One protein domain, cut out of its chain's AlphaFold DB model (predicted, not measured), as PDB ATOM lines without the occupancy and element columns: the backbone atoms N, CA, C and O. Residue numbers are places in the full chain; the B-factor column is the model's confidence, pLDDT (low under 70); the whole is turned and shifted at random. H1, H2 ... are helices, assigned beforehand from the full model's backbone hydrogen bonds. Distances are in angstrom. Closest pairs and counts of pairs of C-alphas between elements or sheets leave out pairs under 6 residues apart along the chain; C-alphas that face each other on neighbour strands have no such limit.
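AT A GLANCE: This is residues 105 to 203 of the 203 residues of an uncharacterized protein of Undibacterium oligocarboniphilum (UniProt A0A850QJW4). The model is a flat assembly of helices in which the long hairpin of H4 and H5 has H2 set across H5, while H1 makes a V with H2 and reaches from there to the beginning of H6. The end of H6, residues 197 to 201, sticks out with the last two residues at one end of the longest axis, and the loop residues 141 to 146 also stick out, in the long link between the short H3 and H4. The printed part has 99 residues with six named helices, H1 to H6 in that order, and no named strand, and its class is all helix. It is only just loose, close to compact, with a radius of gyration of the C-alphas of 15.2 A, and the C-alphas span 51 by 32 by 17 A.

IN THESE COORDINATES: The printed part begins with H1, residues 105 to 119, which starts at C-alpha 105 at (36.507, 34.165, -35.596) and is 20.7 A long from first to last C-alpha. H2 holds residues 123 to 131 and is 12.1 A long, with C-alpha 123 at (12.202, 44.138, -45.546). H3 is short, residues 133 to 137. After residues 138 to 151, which hold no named element, H4 takes residues 152 to 167 over 21.8 A. H5, the longest helix by residues, takes residues 169 to 185 over 24.3 A. H6, residues 190 to 201, is 16.1 A long and ends at C-alpha 201 at (51.542, 36.652, -41.844).

HOW THE PARTS SIT: H1 and H2 form a helical hairpin: they touch, with the closest C-alphas, those of Ser 119 and Lys 126, 4.0 A apart. Their lines stand at a steep tilt of 38 degrees, opposite ways, and H1 touches H2 with residues 115 to 119 alone. H2 touches H5 about perpendicular, at 73 degrees, with the closest C-alphas, those of Ala 124 and Val 175, 4.9 A apart. H2 and H4 are close but not clearly touching, with the C-alphas of His 131 and Val 159 closest at 6.4 A. H2 and H3 meet only through their link. H3 touches H4, which takes part with residues 152 to 155 alone; the closest C-alphas, those of Cys 135 and Cys 155, are 6.0 A apart. H4 and H5 form the second helical hairpin: they touch, with the C-alphas of Ala 164 and Ala 172 closest at 4.8 A, and run opposite ways at a shallow tilt of 33 degrees, only just short of steep. H1 touches H6, opposite ways at a shallow tilt of 15 degrees, through residues 106 to 110 of H1 and residues 192 to 196 of H6; the closest C-alphas, those of Ile 106 and Ala 192, are 6.5 A apart. H5 and H6 are apart, though they follow each other in the chain, and H1 and H3 are only just apart, with their closest C-alphas 8.3 A from each other. In H1, H2, H3, H4, H5 and H6 every O i to N i+4 pair is within hydrogen-bond range.

THE WHOLE: The two C-alphas farthest apart, those of Gly 168 and Ser 202, are 51.3 A from each other. Without the stretches that stand free, residues 141 to 146 and 197 to 203, the body spans 42 by 32 by 17 A. The link from H3 to H4, 14 residues, is long; the other four links are tight. The printed part has no cut, and residue 203 is the chain's last residue. The mean pLDDT of the printed part is 77.8; residues 137 to 151, 186, 188, 196 and 203 are under 70.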
ATOM      1  N   ARG A 105      37.413  33.479 -36.524       80.19
ATOM      2  CA  ARG A 105      36.507  34.165 -35.596       80.19
ATOM      3  C   ARG A 105      36.359  35.642 -35.949       80.19
ATOM      4  O   ARG A 105      35.237  36.133 -35.979       80.19
ATOM      5  N   ILE A 106      37.460  36.338 -36.235       75.88
ATOM      6  CA  ILE A 106      37.440  37.757 -36.629       75.88
ATOM      7  C   ILE A 106      36.678  37.939 -37.945       75.88
ATOM      8  O   ILE A 106      35.815  38.813 -38.032       75.88
ATOM      9  N   GLY A 107      36.945  37.087 -38.940       75.88
ATOM     10  CA  GLY A 107      36.221  37.105 -40.212       75.88
ATOM     11  C   GLY A 107      34.722  36.879 -40.023       75.88
ATOM     12  O   GLY A 107      33.916  37.652 -40.535       75.88
ATOM     13  N   GLN A 108      34.344  35.885 -39.217       80.25
ATOM     14  CA  GLN A 108      32.941  35.580 -38.947       80.25
ATOM     15  C   GLN A 108      32.236  36.705 -38.187       80.25
ATOM     16  O   GLN A 108      31.091  37.023 -38.491       80.25
ATOM     17  N   GLN A 109      32.904  37.333 -37.217       82.19
ATOM     18  CA  GLN A 109      32.347  38.479 -36.499       82.19
ATOM     19  C   GLN A 109      32.093  39.666 -37.434       82.19
ATOM     20  O   GLN A 109      31.026  40.271 -37.362       82.19
ATOM     21  N   SER A 110      33.031  39.964 -38.335       78.88
ATOM     22  CA  SER A 110      32.866  41.034 -39.324       78.88
ATOM     23  C   SER A 110      31.726  40.739 -40.304       78.88
ATOM     24  O   SER A 110      30.894  41.612 -40.545       78.88
ATOM     25  N   LEU A 111      31.625  39.502 -40.802       82.31
ATOM     26  CA  LEU A 111      30.522  39.084 -41.674       82.31
ATOM     27  C   LEU A 111      29.168  39.148 -40.963       82.31
ATOM     28  O   LEU A 111      28.205  39.651 -41.532       82.31
ATOM     29  N   ASN A 112      29.092  38.682 -39.714       85.69
ATOM     30  CA  ASN A 112      27.870  38.761 -38.916       85.69
ATOM     31  C   ASN A 112      27.408  40.212 -38.743       85.69
ATOM     32  O   ASN A 112      26.225  40.487 -38.908       85.69
ATOM     33  N   TYR A 113      28.337  41.127 -38.459       86.88
ATOM     34  CA  TYR A 113      28.038  42.551 -38.339       86.88
ATOM     35  C   TYR A 113      27.542  43.154 -39.663       86.88
ATOM     36  O   TYR A 113      26.563  43.898 -39.680       86.88
ATOM     37  N   ALA A 114      28.174  42.798 -40.787       84.38
ATOM     38  CA  ALA A 114      27.732  43.234 -42.110       84.38
ATOM     39  C   ALA A 114      26.312  42.736 -42.429       84.38
ATOM     40  O   ALA A 114      25.490  43.509 -42.918       84.38
ATOM     41  N   TRP A 115      26.002  41.480 -42.098       87.94
ATOM     42  CA  TRP A 115      24.658  40.920 -42.244       87.94
ATOM     43  C   TRP A 115      23.625  41.599 -41.356       87.94
ATOM     44  O   TRP A 115      22.520  41.871 -41.815       87.94
ATOM     45  N   GLU A 116      23.972  41.872 -40.100       90.69
ATOM     46  CA  GLU A 116      23.087  42.553 -39.158       90.69
ATOM     47  C   GLU A 116      22.742  43.954 -39.669       90.69
ATOM     48  O   GLU A 116      21.563  44.292 -39.790       90.69
ATOM     49  N   LYS A 117      23.754  44.720 -40.091       89.31
ATOM     50  CA  LYS A 117      23.559  46.033 -40.710       89.31
ATOM     51  C   LYS A 117      22.678  45.946 -41.955       89.31
ATOM     52  O   LYS A 117      21.689  46.665 -42.035       89.31
ATOM     53  N   PHE A 118      23.001  45.043 -42.882       89.88
ATOM     54  CA  PHE A 118      22.247  44.852 -44.121       89.88
ATOM     55  C   PHE A 118      20.782  44.487 -43.845       89.88
ATOM     56  O   PHE A 118      19.876  45.089 -44.411       89.88
ATOM     57  N   SER A 119      20.529  43.569 -42.908       91.50
ATOM     58  CA  SER A 119      19.172  43.164 -42.522       91.50
ATOM     59  C   SER A 119      18.329  44.305 -41.938       91.50
ATOM     60  O   SER A 119      17.103  44.259 -42.014       91.50
ATOM     61  N   GLY A 120      18.973  45.340 -41.387       90.38
ATOM     62  CA  GLY A 120      18.316  46.532 -40.852       90.38
ATOM     63  C   GLY A 120      17.924  47.580 -41.900       90.38
ATOM     64  O   GLY A 120      17.216  48.524 -41.557       90.38
ATOM     65  N   GLU A 121      18.351  47.445 -43.160       90.44
ATOM     66  CA  GLU A 121      18.115  48.453 -44.211       90.44
ATOM     67  C   GLU A 121      16.725  48.353 -44.864       90.44
ATOM     68  O   GLU A 121      16.274  49.309 -45.499       90.44
ATOM     69  N   GLY A 122      16.022  47.227 -44.709       93.00
ATOM     70  CA  GLY A 122      14.668  47.060 -45.236       93.00
ATOM     71  C   GLY A 122      14.160  45.618 -45.242       93.00
ATOM     72  O   GLY A 122      14.899  44.666 -44.991       93.00
ATOM     73  N   ASP A 123      12.876  45.446 -45.567       92.88
ATOM     74  CA  ASP A 123      12.202  44.138 -45.546       92.88
ATOM     75  C   ASP A 123      12.770  43.140 -46.563       92.88
ATOM     76  O   ASP A 123      12.786  41.934 -46.305       92.88
ATOM     77  N   ALA A 124      13.231  43.623 -47.722       91.44
ATOM     78  CA  ALA A 124      13.861  42.780 -48.735       91.44
ATOM     79  C   ALA A 124      15.240  42.292 -48.266       91.44
ATOM     80  O   ALA A 124      15.548  41.109 -48.387       91.44
ATOM     81  N   GLN A 125      16.041  43.174 -47.667       91.88
ATOM     82  CA  GLN A 125      17.364  42.863 -47.131       91.88
ATOM     83  C   GLN A 125      17.277  41.923 -45.928       91.88
ATOM     84  O   GLN A 125      18.045  40.967 -45.839       91.88
ATOM     85  N   LYS A 126      16.292  42.130 -45.048       93.25
ATOM     86  CA  LYS A 126      15.970  41.199 -43.964       93.25
ATOM     87  C   LYS A 126      15.615  39.815 -44.502       93.25
ATOM     88  O   LYS A 126      16.172  38.821 -44.056       93.25
ATOM     89  N   TYR A 127      14.764  39.747 -45.527       92.31
ATOM     90  CA  TYR A 127      14.401  38.478 -46.162       92.31
ATOM     91  C   TYR A 127      15.612  37.766 -46.789       92.31
ATOM     92  O   TYR A 127      15.760  36.552 -46.662       92.31
ATOM     93  N   VAL A 128      16.519  38.513 -47.423       91.38
ATOM     94  CA  VAL A 128      17.794  37.978 -47.928       91.38
ATOM     95  C   VAL A 128      18.669  37.460 -46.778       91.38
ATOM     96  O   VAL A 128      19.198  36.351 -46.867       91.38
ATOM     97  N   ALA A 129      18.793  38.204 -45.680       89.62
ATOM     98  CA  ALA A 129      19.556  37.776 -44.508       89.62
ATOM     99  C   ALA A 129      18.966  36.525 -43.828       89.62
ATOM    100  O   ALA A 129      19.718  35.723 -43.284       89.62
ATOM    101  N   ASP A 130      17.652  36.320 -43.898       89.00
ATOM    102  CA  ASP A 130      16.990  35.161 -43.290       89.00
ATOM    103  C   ASP A 130      17.020  33.915 -44.200       89.00
ATOM    104  O   ASP A 130      17.147  32.791 -43.711       89.00
ATOM    105  N   HIS A 131      16.935  34.085 -45.527       88.88
ATOM    106  CA  HIS A 131      16.742  32.967 -46.468       88.88
ATOM    107  C   HIS A 131      17.920  32.705 -47.419       88.88
ATOM    108  O   HIS A 131      18.179  31.553 -47.769       88.88
ATOM    109  N   TYR A 132      18.656  33.736 -47.837       85.94
ATOM    110  CA  TYR A 132      19.806  33.588 -48.740       85.94
ATOM    111  C   TYR A 132      21.100  33.319 -47.971       85.94
ATOM    112  O   TYR A 132      21.855  32.415 -48.339       85.94
ATOM    113  N   ARG A 133      21.329  34.030 -46.859       84.88
ATOM    114  CA  ARG A 133      22.519  33.869 -46.008       84.88
ATOM    115  C   ARG A 133      22.767  32.413 -45.576       84.88
ATOM    116  O   ARG A 133      23.877  31.942 -45.818       84.88
ATOM    117  N   PRO A 134      21.800  31.646 -45.024       80.69
ATOM    118  CA  PRO A 134      22.065  30.258 -44.628       80.69
ATOM    119  C   PRO A 134      22.453  29.355 -45.809       80.69
ATOM    120  O   PRO A 134      23.234  28.416 -45.646       80.69
ATOM    121  N   CYS A 135      21.948  29.656 -47.012       78.06
ATOM    122  CA  CYS A 135      22.258  28.911 -48.231       78.06
ATOM    123  C   CYS A 135      23.746  29.043 -48.597       78.06
ATOM    124  O   CYS A 135      24.414  28.042 -48.872       78.06
ATOM    125  N   ILE A 136      24.292  30.262 -48.510       76.06
ATOM    126  CA  ILE A 136      25.696  30.555 -48.841       76.06
ATOM    127  C   ILE A 136      26.669  30.316 -47.672       76.06
ATOM    128  O   ILE A 136      27.819  29.943 -47.906       76.06
ATOM    129  N   GLU A 137      26.222  30.450 -46.417       67.44
ATOM    130  CA  GLU A 137      27.036  30.220 -45.209       67.44
ATOM    131  C   GLU A 137      27.155  28.743 -44.808       67.44
ATOM    132  O   GLU A 137      28.055  28.394 -44.043       67.44
ATOM    133  N   SER A 138      26.347  27.840 -45.376       51.91
ATOM    134  CA  SER A 138      26.467  26.381 -45.173       51.91
ATOM    135  C   SER A 138      27.865  25.805 -45.498       51.91
ATOM    136  O   SER A 138      28.190  24.676 -45.116       51.91
ATOM    137  N   LYS A 139      28.740  26.590 -46.146       48.41
ATOM    138  CA  LYS A 139      30.163  26.285 -46.361       48.41
ATOM    139  C   LYS A 139      31.079  26.532 -45.157       48.41
ATOM    140  O   LYS A 139      32.138  25.914 -45.107       48.41
ATOM    141  N   LEU A 140      30.725  27.370 -44.179       41.91
ATOM    142  CA  LEU A 140      31.653  27.698 -43.084       41.91
ATOM    143  C   LEU A 140      31.781  26.572 -42.042       41.91
ATOM    144  O   LEU A 140      32.823  26.435 -41.407       41.91
ATOM    145  N   HIS A 141      30.760  25.715 -41.936       36.28
ATOM    146  CA  HIS A 141      30.776  24.509 -41.100       36.28
ATOM    147  C   HIS A 141      31.121  23.219 -41.861       36.28
ATOM    148  O   HIS A 141      31.401  22.199 -41.231       36.28
ATOM    149  N   SER A 142      31.133  23.228 -43.200       35.12
ATOM    150  CA  SER A 142      31.359  22.027 -44.013       35.12
ATOM    151  C   SER A 142      32.754  22.004 -44.645       35.12
ATOM    152  O   SER A 142      32.931  21.976 -45.859       35.12
ATOM    153  N   PHE A 143      33.776  21.852 -43.802       34.75
ATOM    154  CA  PHE A 143      35.097  21.370 -44.240       34.75
ATOM    155  C   PHE A 143      35.067  19.918 -44.789       34.75
ATOM    156  O   PHE A 143      36.116  19.372 -45.123       34.75
ATOM    157  N   MET A 144      33.888  19.281 -44.888       32.59
ATOM    158  CA  MET A 144      33.730  17.851 -45.186       32.59
ATOM    159  C   MET A 144      32.684  17.461 -46.250       32.59
ATOM    160  O   MET A 144      32.507  16.266 -46.462       32.59
ATOM    161  N   SER A 145      32.020  18.370 -46.977       27.36
ATOM    162  CA  SER A 145      31.086  17.922 -48.035       27.36
ATOM    163  C   SER A 145      31.333  18.566 -49.394       27.36
ATOM    164  O   SER A 145      31.018  19.732 -49.626       27.36
ATOM    165  N   ILE A 146      31.812  17.742 -50.324       32.31
ATOM    166  CA  ILE A 146      31.649  17.936 -51.763       32.31
ATOM    167  C   ILE A 146      30.147  17.783 -52.048       32.31
ATOM    168  O   ILE A 146      29.642  16.670 -52.159       32.31
ATOM    169  N   SER A 147      29.405  18.884 -52.122       34.28
ATOM    170  CA  SER A 147      28.053  18.880 -52.688       34.28
ATOM    171  C   SER A 147      27.893  20.077 -53.612       34.28
ATOM    172  O   SER A 147      27.987  21.229 -53.188       34.28
ATOM    173  N   SER A 148      27.662  19.796 -54.894       34.72
ATOM    174  CA  SER A 148      27.469  20.776 -55.968       34.72
ATOM    175  C   SER A 148      26.078  21.433 -55.966       34.72
ATOM    176  O   SER A 148      25.701  22.054 -56.953       34.72
ATOM    177  N   ARG A 149      25.307  21.334 -54.870       37.81
ATOM    178  CA  ARG A 149      23.987  21.986 -54.732       37.81
ATOM    179  C   ARG A 149      24.029  23.444 -54.250       37.81
ATOM    180  O   ARG A 149      22.979  24.068 -54.175       37.81
ATOM    181  N   ASN A 150      25.213  23.995 -53.974       51.47
ATOM    182  CA  ASN A 150      25.384  25.307 -53.333       51.47
ATOM    183  C   ASN A 150      26.117  26.309 -54.243       51.47
ATOM    184  O   ASN A 150      27.145  26.879 -53.863       51.47
ATOM    185  N   ASP A 151      25.623  26.475 -55.470       62.00
ATOM    186  CA  ASP A 151      26.000  27.593 -56.336       62.00
ATOM    187  C   ASP A 151      25.195  28.838 -55.895       62.00
ATOM    188  O   ASP A 151      23.967  28.741 -55.787       62.00
ATOM    189  N   PRO A 152      25.833  29.993 -55.615       70.19
ATOM    190  CA  PRO A 152      25.137  31.230 -55.251       70.19
ATOM    191  C   PRO A 152      24.001  31.600 -56.213       70.19
ATOM    192  O   PRO A 152      22.978  32.127 -55.780       70.19
ATOM    193  N   SER A 153      24.136  31.260 -57.497       75.31
ATOM    194  CA  SER A 153      23.094  31.475 -58.507       75.31
ATOM    195  C   SER A 153      21.848  30.602 -58.291       75.31
ATOM    196  O   SER A 153      20.723  31.062 -58.488       75.31
ATOM    197  N   VAL A 154      22.025  29.363 -57.820       79.12
ATOM    198  CA  VAL A 154      20.937  28.425 -57.495       79.12
ATOM    199  C   VAL A 154      20.266  28.809 -56.173       79.12
ATOM    200  O   VAL A 154      19.042  28.756 -56.058       79.12
ATOM    201  N   CYS A 155      21.047  29.254 -55.183       83.38
ATOM    202  CA  CYS A 155      20.506  29.823 -53.947       83.38
ATOM    203  C   CYS A 155      19.654  31.067 -54.237       83.38
ATOM    204  O   CYS A 155      18.542  31.188 -53.722       83.38
ATOM    205  N   LEU A 156      20.152  31.971 -55.086       87.00
ATOM    206  CA  LEU A 156      19.446  33.189 -55.474       87.00
ATOM    207  C   LEU A 156      18.107  32.867 -56.146       87.00
ATOM    208  O   LEU A 156      17.077  33.382 -55.716       87.00
ATOM    209  N   SER A 157      18.104  32.003 -57.164       86.31
ATOM    210  CA  SER A 157      16.878  31.674 -57.902       86.31
ATOM    211  C   SER A 157      15.807  31.051 -57.000       86.31
ATOM    212  O   SER A 157      14.638  31.422 -57.092       86.31
ATOM    213  N   SER A 158      16.210  30.180 -56.070       86.56
ATOM    214  CA  SER A 158      15.317  29.578 -55.075       86.56
ATOM    215  C   SER A 158      14.697  30.622 -54.137       86.56
ATOM    216  O   SER A 158      13.480  30.640 -53.941       86.56
ATOM    217  N   VAL A 159      15.507  31.538 -53.595       88.00
ATOM    218  CA  VAL A 159      15.038  32.582 -52.666       88.00
ATOM    219  C   VAL A 159      14.127  33.591 -53.371       88.00
ATOM    220  O   VAL A 159      13.098  33.972 -52.817       88.00
ATOM    221  N   VAL A 160      14.448  33.982 -54.606       89.88
ATOM    222  CA  VAL A 160      13.611  34.889 -55.410       89.88
ATOM    223  C   VAL A 160      12.277  34.231 -55.765       89.88
ATOM    224  O   VAL A 160      11.230  34.862 -55.626       89.88
ATOM    225  N   HIS A 161      12.280  32.953 -56.153       89.81
ATOM    226  CA  HIS A 161      11.044  32.212 -56.413       89.81
ATOM    227  C   HIS A 161      10.173  32.107 -55.150       89.81
ATOM    228  O   HIS A 161       8.962  32.323 -55.208       89.81
ATOM    229  N   MET A 162      10.781  31.827 -53.994       90.56
ATOM    230  CA  MET A 162      10.080  31.772 -52.708       90.56
ATOM    231  C   MET A 162       9.479  33.132 -52.319       90.56
ATOM    232  O   MET A 162       8.335  33.198 -51.856       90.56
ATOM    233  N   ALA A 163      10.216  34.221 -52.551       91.19
ATOM    234  CA  ALA A 163       9.746  35.585 -52.335       91.19
ATOM    235  C   ALA A 163       8.548  35.918 -53.241       91.19
ATOM    236  O   ALA A 163       7.553  36.470 -52.765       91.19
ATOM    237  N   ALA A 164       8.606  35.520 -54.516       92.88
ATOM    238  CA  ALA A 164       7.526  35.728 -55.478       92.88
ATOM    239  C   ALA A 164       6.243  35.007 -55.055       92.88
ATOM    240  O   ALA A 164       5.165  35.601 -55.093       92.88
ATOM    241  N   SER A 165       6.355  33.760 -54.585       91.38
ATOM    242  CA  SER A 165       5.194  32.973 -54.160       91.38
ATOM    243  C   SER A 165       4.570  33.448 -52.846       91.38
ATOM    244  O   SER A 165       3.376  33.256 -52.646       91.38
ATOM    245  N   THR A 166       5.350  34.041 -51.936       90.31
ATOM    246  CA  THR A 166       4.855  34.450 -50.604       90.31
ATOM    247  C   THR A 166       4.422  35.910 -50.524       90.31
ATOM    248  O   THR A 166       3.458  36.215 -49.828       90.31
ATOM    249  N   LYS A 167       5.126  36.819 -51.207       91.38
ATOM    250  CA  LYS A 167       4.921  38.275 -51.102       91.38
ATOM    251  C   LYS A 167       4.710  38.967 -52.456       91.38
ATOM    252  O   LYS A 167       4.574  40.186 -52.505       91.38
ATOM    253  N   GLY A 168       4.645  38.201 -53.547       95.00
ATOM    254  CA  GLY A 168       4.385  38.700 -54.896       95.00
ATOM    255  C   GLY A 168       5.641  39.112 -55.669       95.00
ATOM    256  O   GLY A 168       6.734  39.277 -55.122       95.00
ATOM    257  N   GLN A 169       5.474  39.302 -56.980       94.44
ATOM    258  CA  GLN A 169       6.586  39.518 -57.913       94.44
ATOM    259  C   GLN A 169       7.364  40.819 -57.657       94.44
ATOM    260  O   GLN A 169       8.580  40.853 -57.829       94.44
ATOM    261  N   GLN A 170       6.691  41.888 -57.217       93.69
ATOM    262  CA  GLN A 170       7.364  43.152 -56.899       93.69
ATOM    263  C   GLN A 170       8.354  42.994 -55.738       93.69
ATOM    264  O   GLN A 170       9.474  43.493 -55.818       93.69
ATOM    265  N   PHE A 171       7.979  42.249 -54.692       94.12
ATOM    266  CA  PHE A 171       8.877  41.963 -53.577       94.12
ATOM    267  C   PHE A 171      10.045  41.066 -54.008       94.12
ATOM    268  O   PHE A 171      11.181  41.309 -53.610       94.12
ATOM    269  N   ALA A 172       9.791  40.076 -54.870       93.12
ATOM    270  CA  ALA A 172      10.832  39.213 -55.427       93.12
ATOM    271  C   ALA A 172      11.911  39.995 -56.193       93.12
ATOM    272  O   ALA A 172      13.099  39.727 -56.022       93.12
ATOM    273  N   ASN A 173      11.511  41.007 -56.971       95.12
ATOM    274  CA  ASN A 173      12.452  41.888 -57.663       95.12
ATOM    275  C   ASN A 173      13.309  42.682 -56.660       95.12
ATOM    276  O   ASN A 173      14.521  42.762 -56.824       95.12
ATOM    277  N   SER A 174      12.711  43.207 -55.583       93.94
ATOM    278  CA  SER A 174      13.461  43.887 -54.514       93.94
ATOM    279  C   SER A 174      14.438  42.955 -53.792       93.94
ATOM    280  O   SER A 174      15.543  43.372 -53.458       93.94
ATOM    281  N   VAL A 175      14.061  41.691 -53.573       93.75
ATOM    282  CA  VAL A 175      14.941  40.652 -53.008       93.75
ATOM    283  C   VAL A 175      16.118  40.369 -53.939       93.75
ATOM    284  O   VAL A 175      17.252  40.299 -53.473       93.75
ATOM    285  N   GLN A 176      15.879  40.260 -55.248       93.69
ATOM    286  CA  GLN A 176      16.949  40.083 -56.230       93.69
ATOM    287  C   GLN A 176      17.940  41.257 -56.196       93.69
ATOM    288  O   GLN A 176      19.139  41.032 -56.034       93.69
ATOM    289  N   THR A 177      17.445  42.497 -56.251       93.69
ATOM    290  CA  THR A 177      18.284  43.702 -56.152       93.69
ATOM    291  C   THR A 177      19.059  43.744 -54.836       93.69
ATOM    292  O   THR A 177      20.236  44.098 -54.818       93.69
ATOM    293  N   ALA A 178      18.436  43.349 -53.724       92.19
ATOM    294  CA  ALA A 178      19.102  43.283 -52.428       92.19
ATOM    295  C   ALA A 178      20.273  42.279 -52.433       92.19
ATOM    296  O   ALA A 178      21.345  42.601 -51.922       92.19
ATOM    297  N   VAL A 179      20.128  41.103 -53.058       89.62
ATOM    298  CA  VAL A 179      21.246  40.149 -53.212       89.62
ATOM    299  C   VAL A 179      22.355  40.715 -54.101       89.62
ATOM    300  O   VAL A 179      23.534  40.536 -53.795       89.62
ATOM    301  N   GLU A 180      22.011  41.413 -55.182       89.94
ATOM    302  CA  GLU A 180      22.998  42.070 -56.047       89.94
ATOM    303  C   GLU A 180      23.794  43.136 -55.282       89.94
ATOM    304  O   GLU A 180      25.024  43.153 -55.356       89.94
ATOM    305  N   ILE A 181      23.115  43.963 -54.477       87.44
ATOM    306  CA  ILE A 181      23.752  44.937 -53.580       87.44
ATOM    307  C   ILE A 181      24.681  44.222 -52.599       87.44
ATOM    308  O   ILE A 181      25.848  44.597 -52.504       87.44
ATOM    309  N   TRP A 182      24.215  43.159 -51.936       85.81
ATOM    310  CA  TRP A 182      25.046  42.371 -51.024       85.81
ATOM    311  C   TRP A 182      26.292  41.801 -51.712       85.81
ATOM    312  O   TRP A 182      27.385  41.867 -51.162       85.81
ATOM    313  N   ASN A 183      26.187  41.293 -52.938       82.94
ATOM    314  CA  ASN A 183      27.353  40.777 -53.663       82.94
ATOM    315  C   ASN A 183      28.399  41.872 -53.959       82.94
ATOM    316  O   ASN A 183      29.588  41.572 -54.102       82.94
ATOM    317  N   MET A 184      27.980  43.140 -54.026       78.56
ATOM    318  CA  MET A 184      28.877  44.285 -54.186       78.56
ATOM    319  C   MET A 184      29.446  44.783 -52.848       78.56
ATOM    320  O   MET A 184      30.628  45.129 -52.792       78.56
ATOM    321  N   THR A 185      28.639  44.813 -51.782       77.38
ATOM    322  CA  THR A 185      28.955  45.511 -50.520       77.38
ATOM    323  C   THR A 185      29.241  44.596 -49.329       77.38
ATOM    324  O   THR A 185      29.948  45.005 -48.411       77.38
ATOM    325  N   GLY A 186      28.743  43.360 -49.343       66.81
ATOM    326  CA  GLY A 186      28.825  42.347 -48.287       66.81
ATOM    327  C   GLY A 186      30.205  41.712 -48.159       66.81
ATOM    328  O   GLY A 186      30.373  40.501 -48.308       66.81
ATOM    329  N   ARG A 187      31.224  42.540 -47.931       71.94
ATOM    330  CA  ARG A 187      32.614  42.120 -47.747       71.94
ATOM    331  C   ARG A 187      33.022  42.243 -46.288       71.94
ATOM    332  O   ARG A 187      32.458  43.028 -45.530       71.94
ATOM    333  N   ILE A 188      34.034  41.459 -45.921       66.50
ATOM    334  CA  ILE A 188      34.747  41.629 -44.656       66.50
ATOM    335  C   ILE A 188      35.269  43.069 -44.609       66.50
ATOM    336  O   ILE A 188      35.811  43.566 -45.597       66.50
ATOM    337  N   ASP A 189      35.073  43.720 -43.466       74.69
ATOM    338  CA  ASP A 189      35.553  45.076 -43.214       74.69
ATOM    339  C   ASP A 189      37.068  45.163 -43.481       74.69
ATOM    340  O   ASP A 189      37.811  44.235 -43.149       74.69
ATOM    341  N   SER A 190      37.545  46.264 -44.070       75.69
ATOM    342  CA  SER A 190      38.966  46.443 -44.391       75.69
ATOM    343  C   SER A 190      39.882  46.314 -43.173       75.69
ATOM    344  O   SER A 190      40.996  45.802 -43.298       75.69
ATOM    345  N   ASP A 191      39.421  46.715 -41.989       79.31
ATOM    346  CA  ASP A 191      40.173  46.582 -40.743       79.31
ATOM    347  C   ASP A 191      40.211  45.129 -40.268       79.31
ATOM    348  O   ASP A 191      41.250  44.648 -39.798       79.31
ATOM    349  N   ALA A 192      39.103  44.400 -40.426       70.50
ATOM    350  CA  ALA A 192      39.044  42.974 -40.131       70.50
ATOM    351  C   ALA A 192      39.926  42.172 -41.102       70.50
ATOM    352  O   ALA A 192      40.692  41.320 -40.651       70.50
ATOM    353  N   ASP A 193      39.904  42.491 -42.397       71.12
ATOM    354  CA  ASP A 193      40.781  41.885 -43.405       71.12
ATOM    355  C   ASP A 193      42.258  42.184 -43.118       71.12
ATOM    356  O   ASP A 193      43.090  41.276 -43.085       71.12
ATOM    357  N   ALA A 194      42.595  43.434 -42.781       74.56
ATOM    358  CA  ALA A 194      43.952  43.807 -42.389       74.56
ATOM    359  C   ALA A 194      44.415  43.069 -41.124       74.56
ATOM    360  O   ALA A 194      45.582  42.672 -41.029       74.56
ATOM    361  N   LYS A 195      43.522  42.867 -40.148       77.06
ATOM    362  CA  LYS A 195      43.815  42.117 -38.923       77.06
ATOM    363  C   LYS A 195      44.017  40.631 -39.210       77.06
ATOM    364  O   LYS A 195      45.005  40.066 -38.748       77.06
ATOM    365  N   ILE A 196      43.152  40.021 -40.021       69.12
ATOM    366  CA  ILE A 196      43.302  38.637 -40.493       69.12
ATOM    367  C   ILE A 196      44.633  38.487 -41.224       69.12
ATOM    368  O   ILE A 196      45.414  37.598 -40.899       69.12
ATOM    369  N   LYS A 197      44.951  39.393 -42.152       74.31
ATOM    370  CA  LYS A 197      46.212  39.363 -42.894       74.31
ATOM    371  C   LYS A 197      47.417  39.407 -41.959       74.31
ATOM    372  O   LYS A 197      48.295  38.567 -42.110       74.31
ATOM    373  N   ARG A 198      47.432  40.306 -40.965       79.25
ATOM    374  CA  ARG A 198      48.510  40.379 -39.960       79.25
ATOM    375  C   ARG A 198      48.674  39.068 -39.189       79.25
ATOM    376  O   ARG A 198      49.791  38.569 -39.095       79.25
ATOM    377  N   ILE A 199      47.568  38.508 -38.699       74.88
ATOM    378  CA  ILE A 199      47.535  37.236 -37.957       74.88
ATOM    379  C   ILE A 199      48.074  36.084 -38.819       74.88
ATOM    380  O   ILE A 199      48.844  35.250 -38.351       74.88
ATOM    381  N   LEU A 200      47.705  36.049 -40.099       71.06
ATOM    382  CA  LEU A 200      48.139  34.997 -41.014       71.06
ATOM    383  C   LEU A 200      49.583  35.169 -41.504       71.06
ATOM    384  O   LEU A 200      50.188  34.180 -41.897       71.06
ATOM    385  N   THR A 201      50.133  36.388 -41.496       72.94
ATOM    386  CA  THR A 201      51.542  36.652 -41.844       72.94
ATOM    387  C   THR A 201      52.523  36.411 -40.699       72.94
ATOM    388  O   THR A 201      53.721  36.359 -40.949       72.94
ATOM    389  N   SER A 202      52.046  36.297 -39.455       72.25
ATOM    390  CA  SER A 202      52.883  35.943 -38.298       72.25
ATOM    391  C   SER A 202      53.076  34.433 -38.104       72.25
ATOM    392  O   SER A 202      53.746  34.036 -37.153       72.25
ATOM    393  N   LEU A 203      52.463  33.613 -38.965       63.38
ATOM    394  CA  LEU A 203      52.651  32.160 -39.050       63.38
ATOM    395  C   LEU A 203      53.786  31.820 -40.015       63.38
ATOM    396  O   LEU A 203      54.556  30.894 -39.684       63.38
TER     397      LEU A 203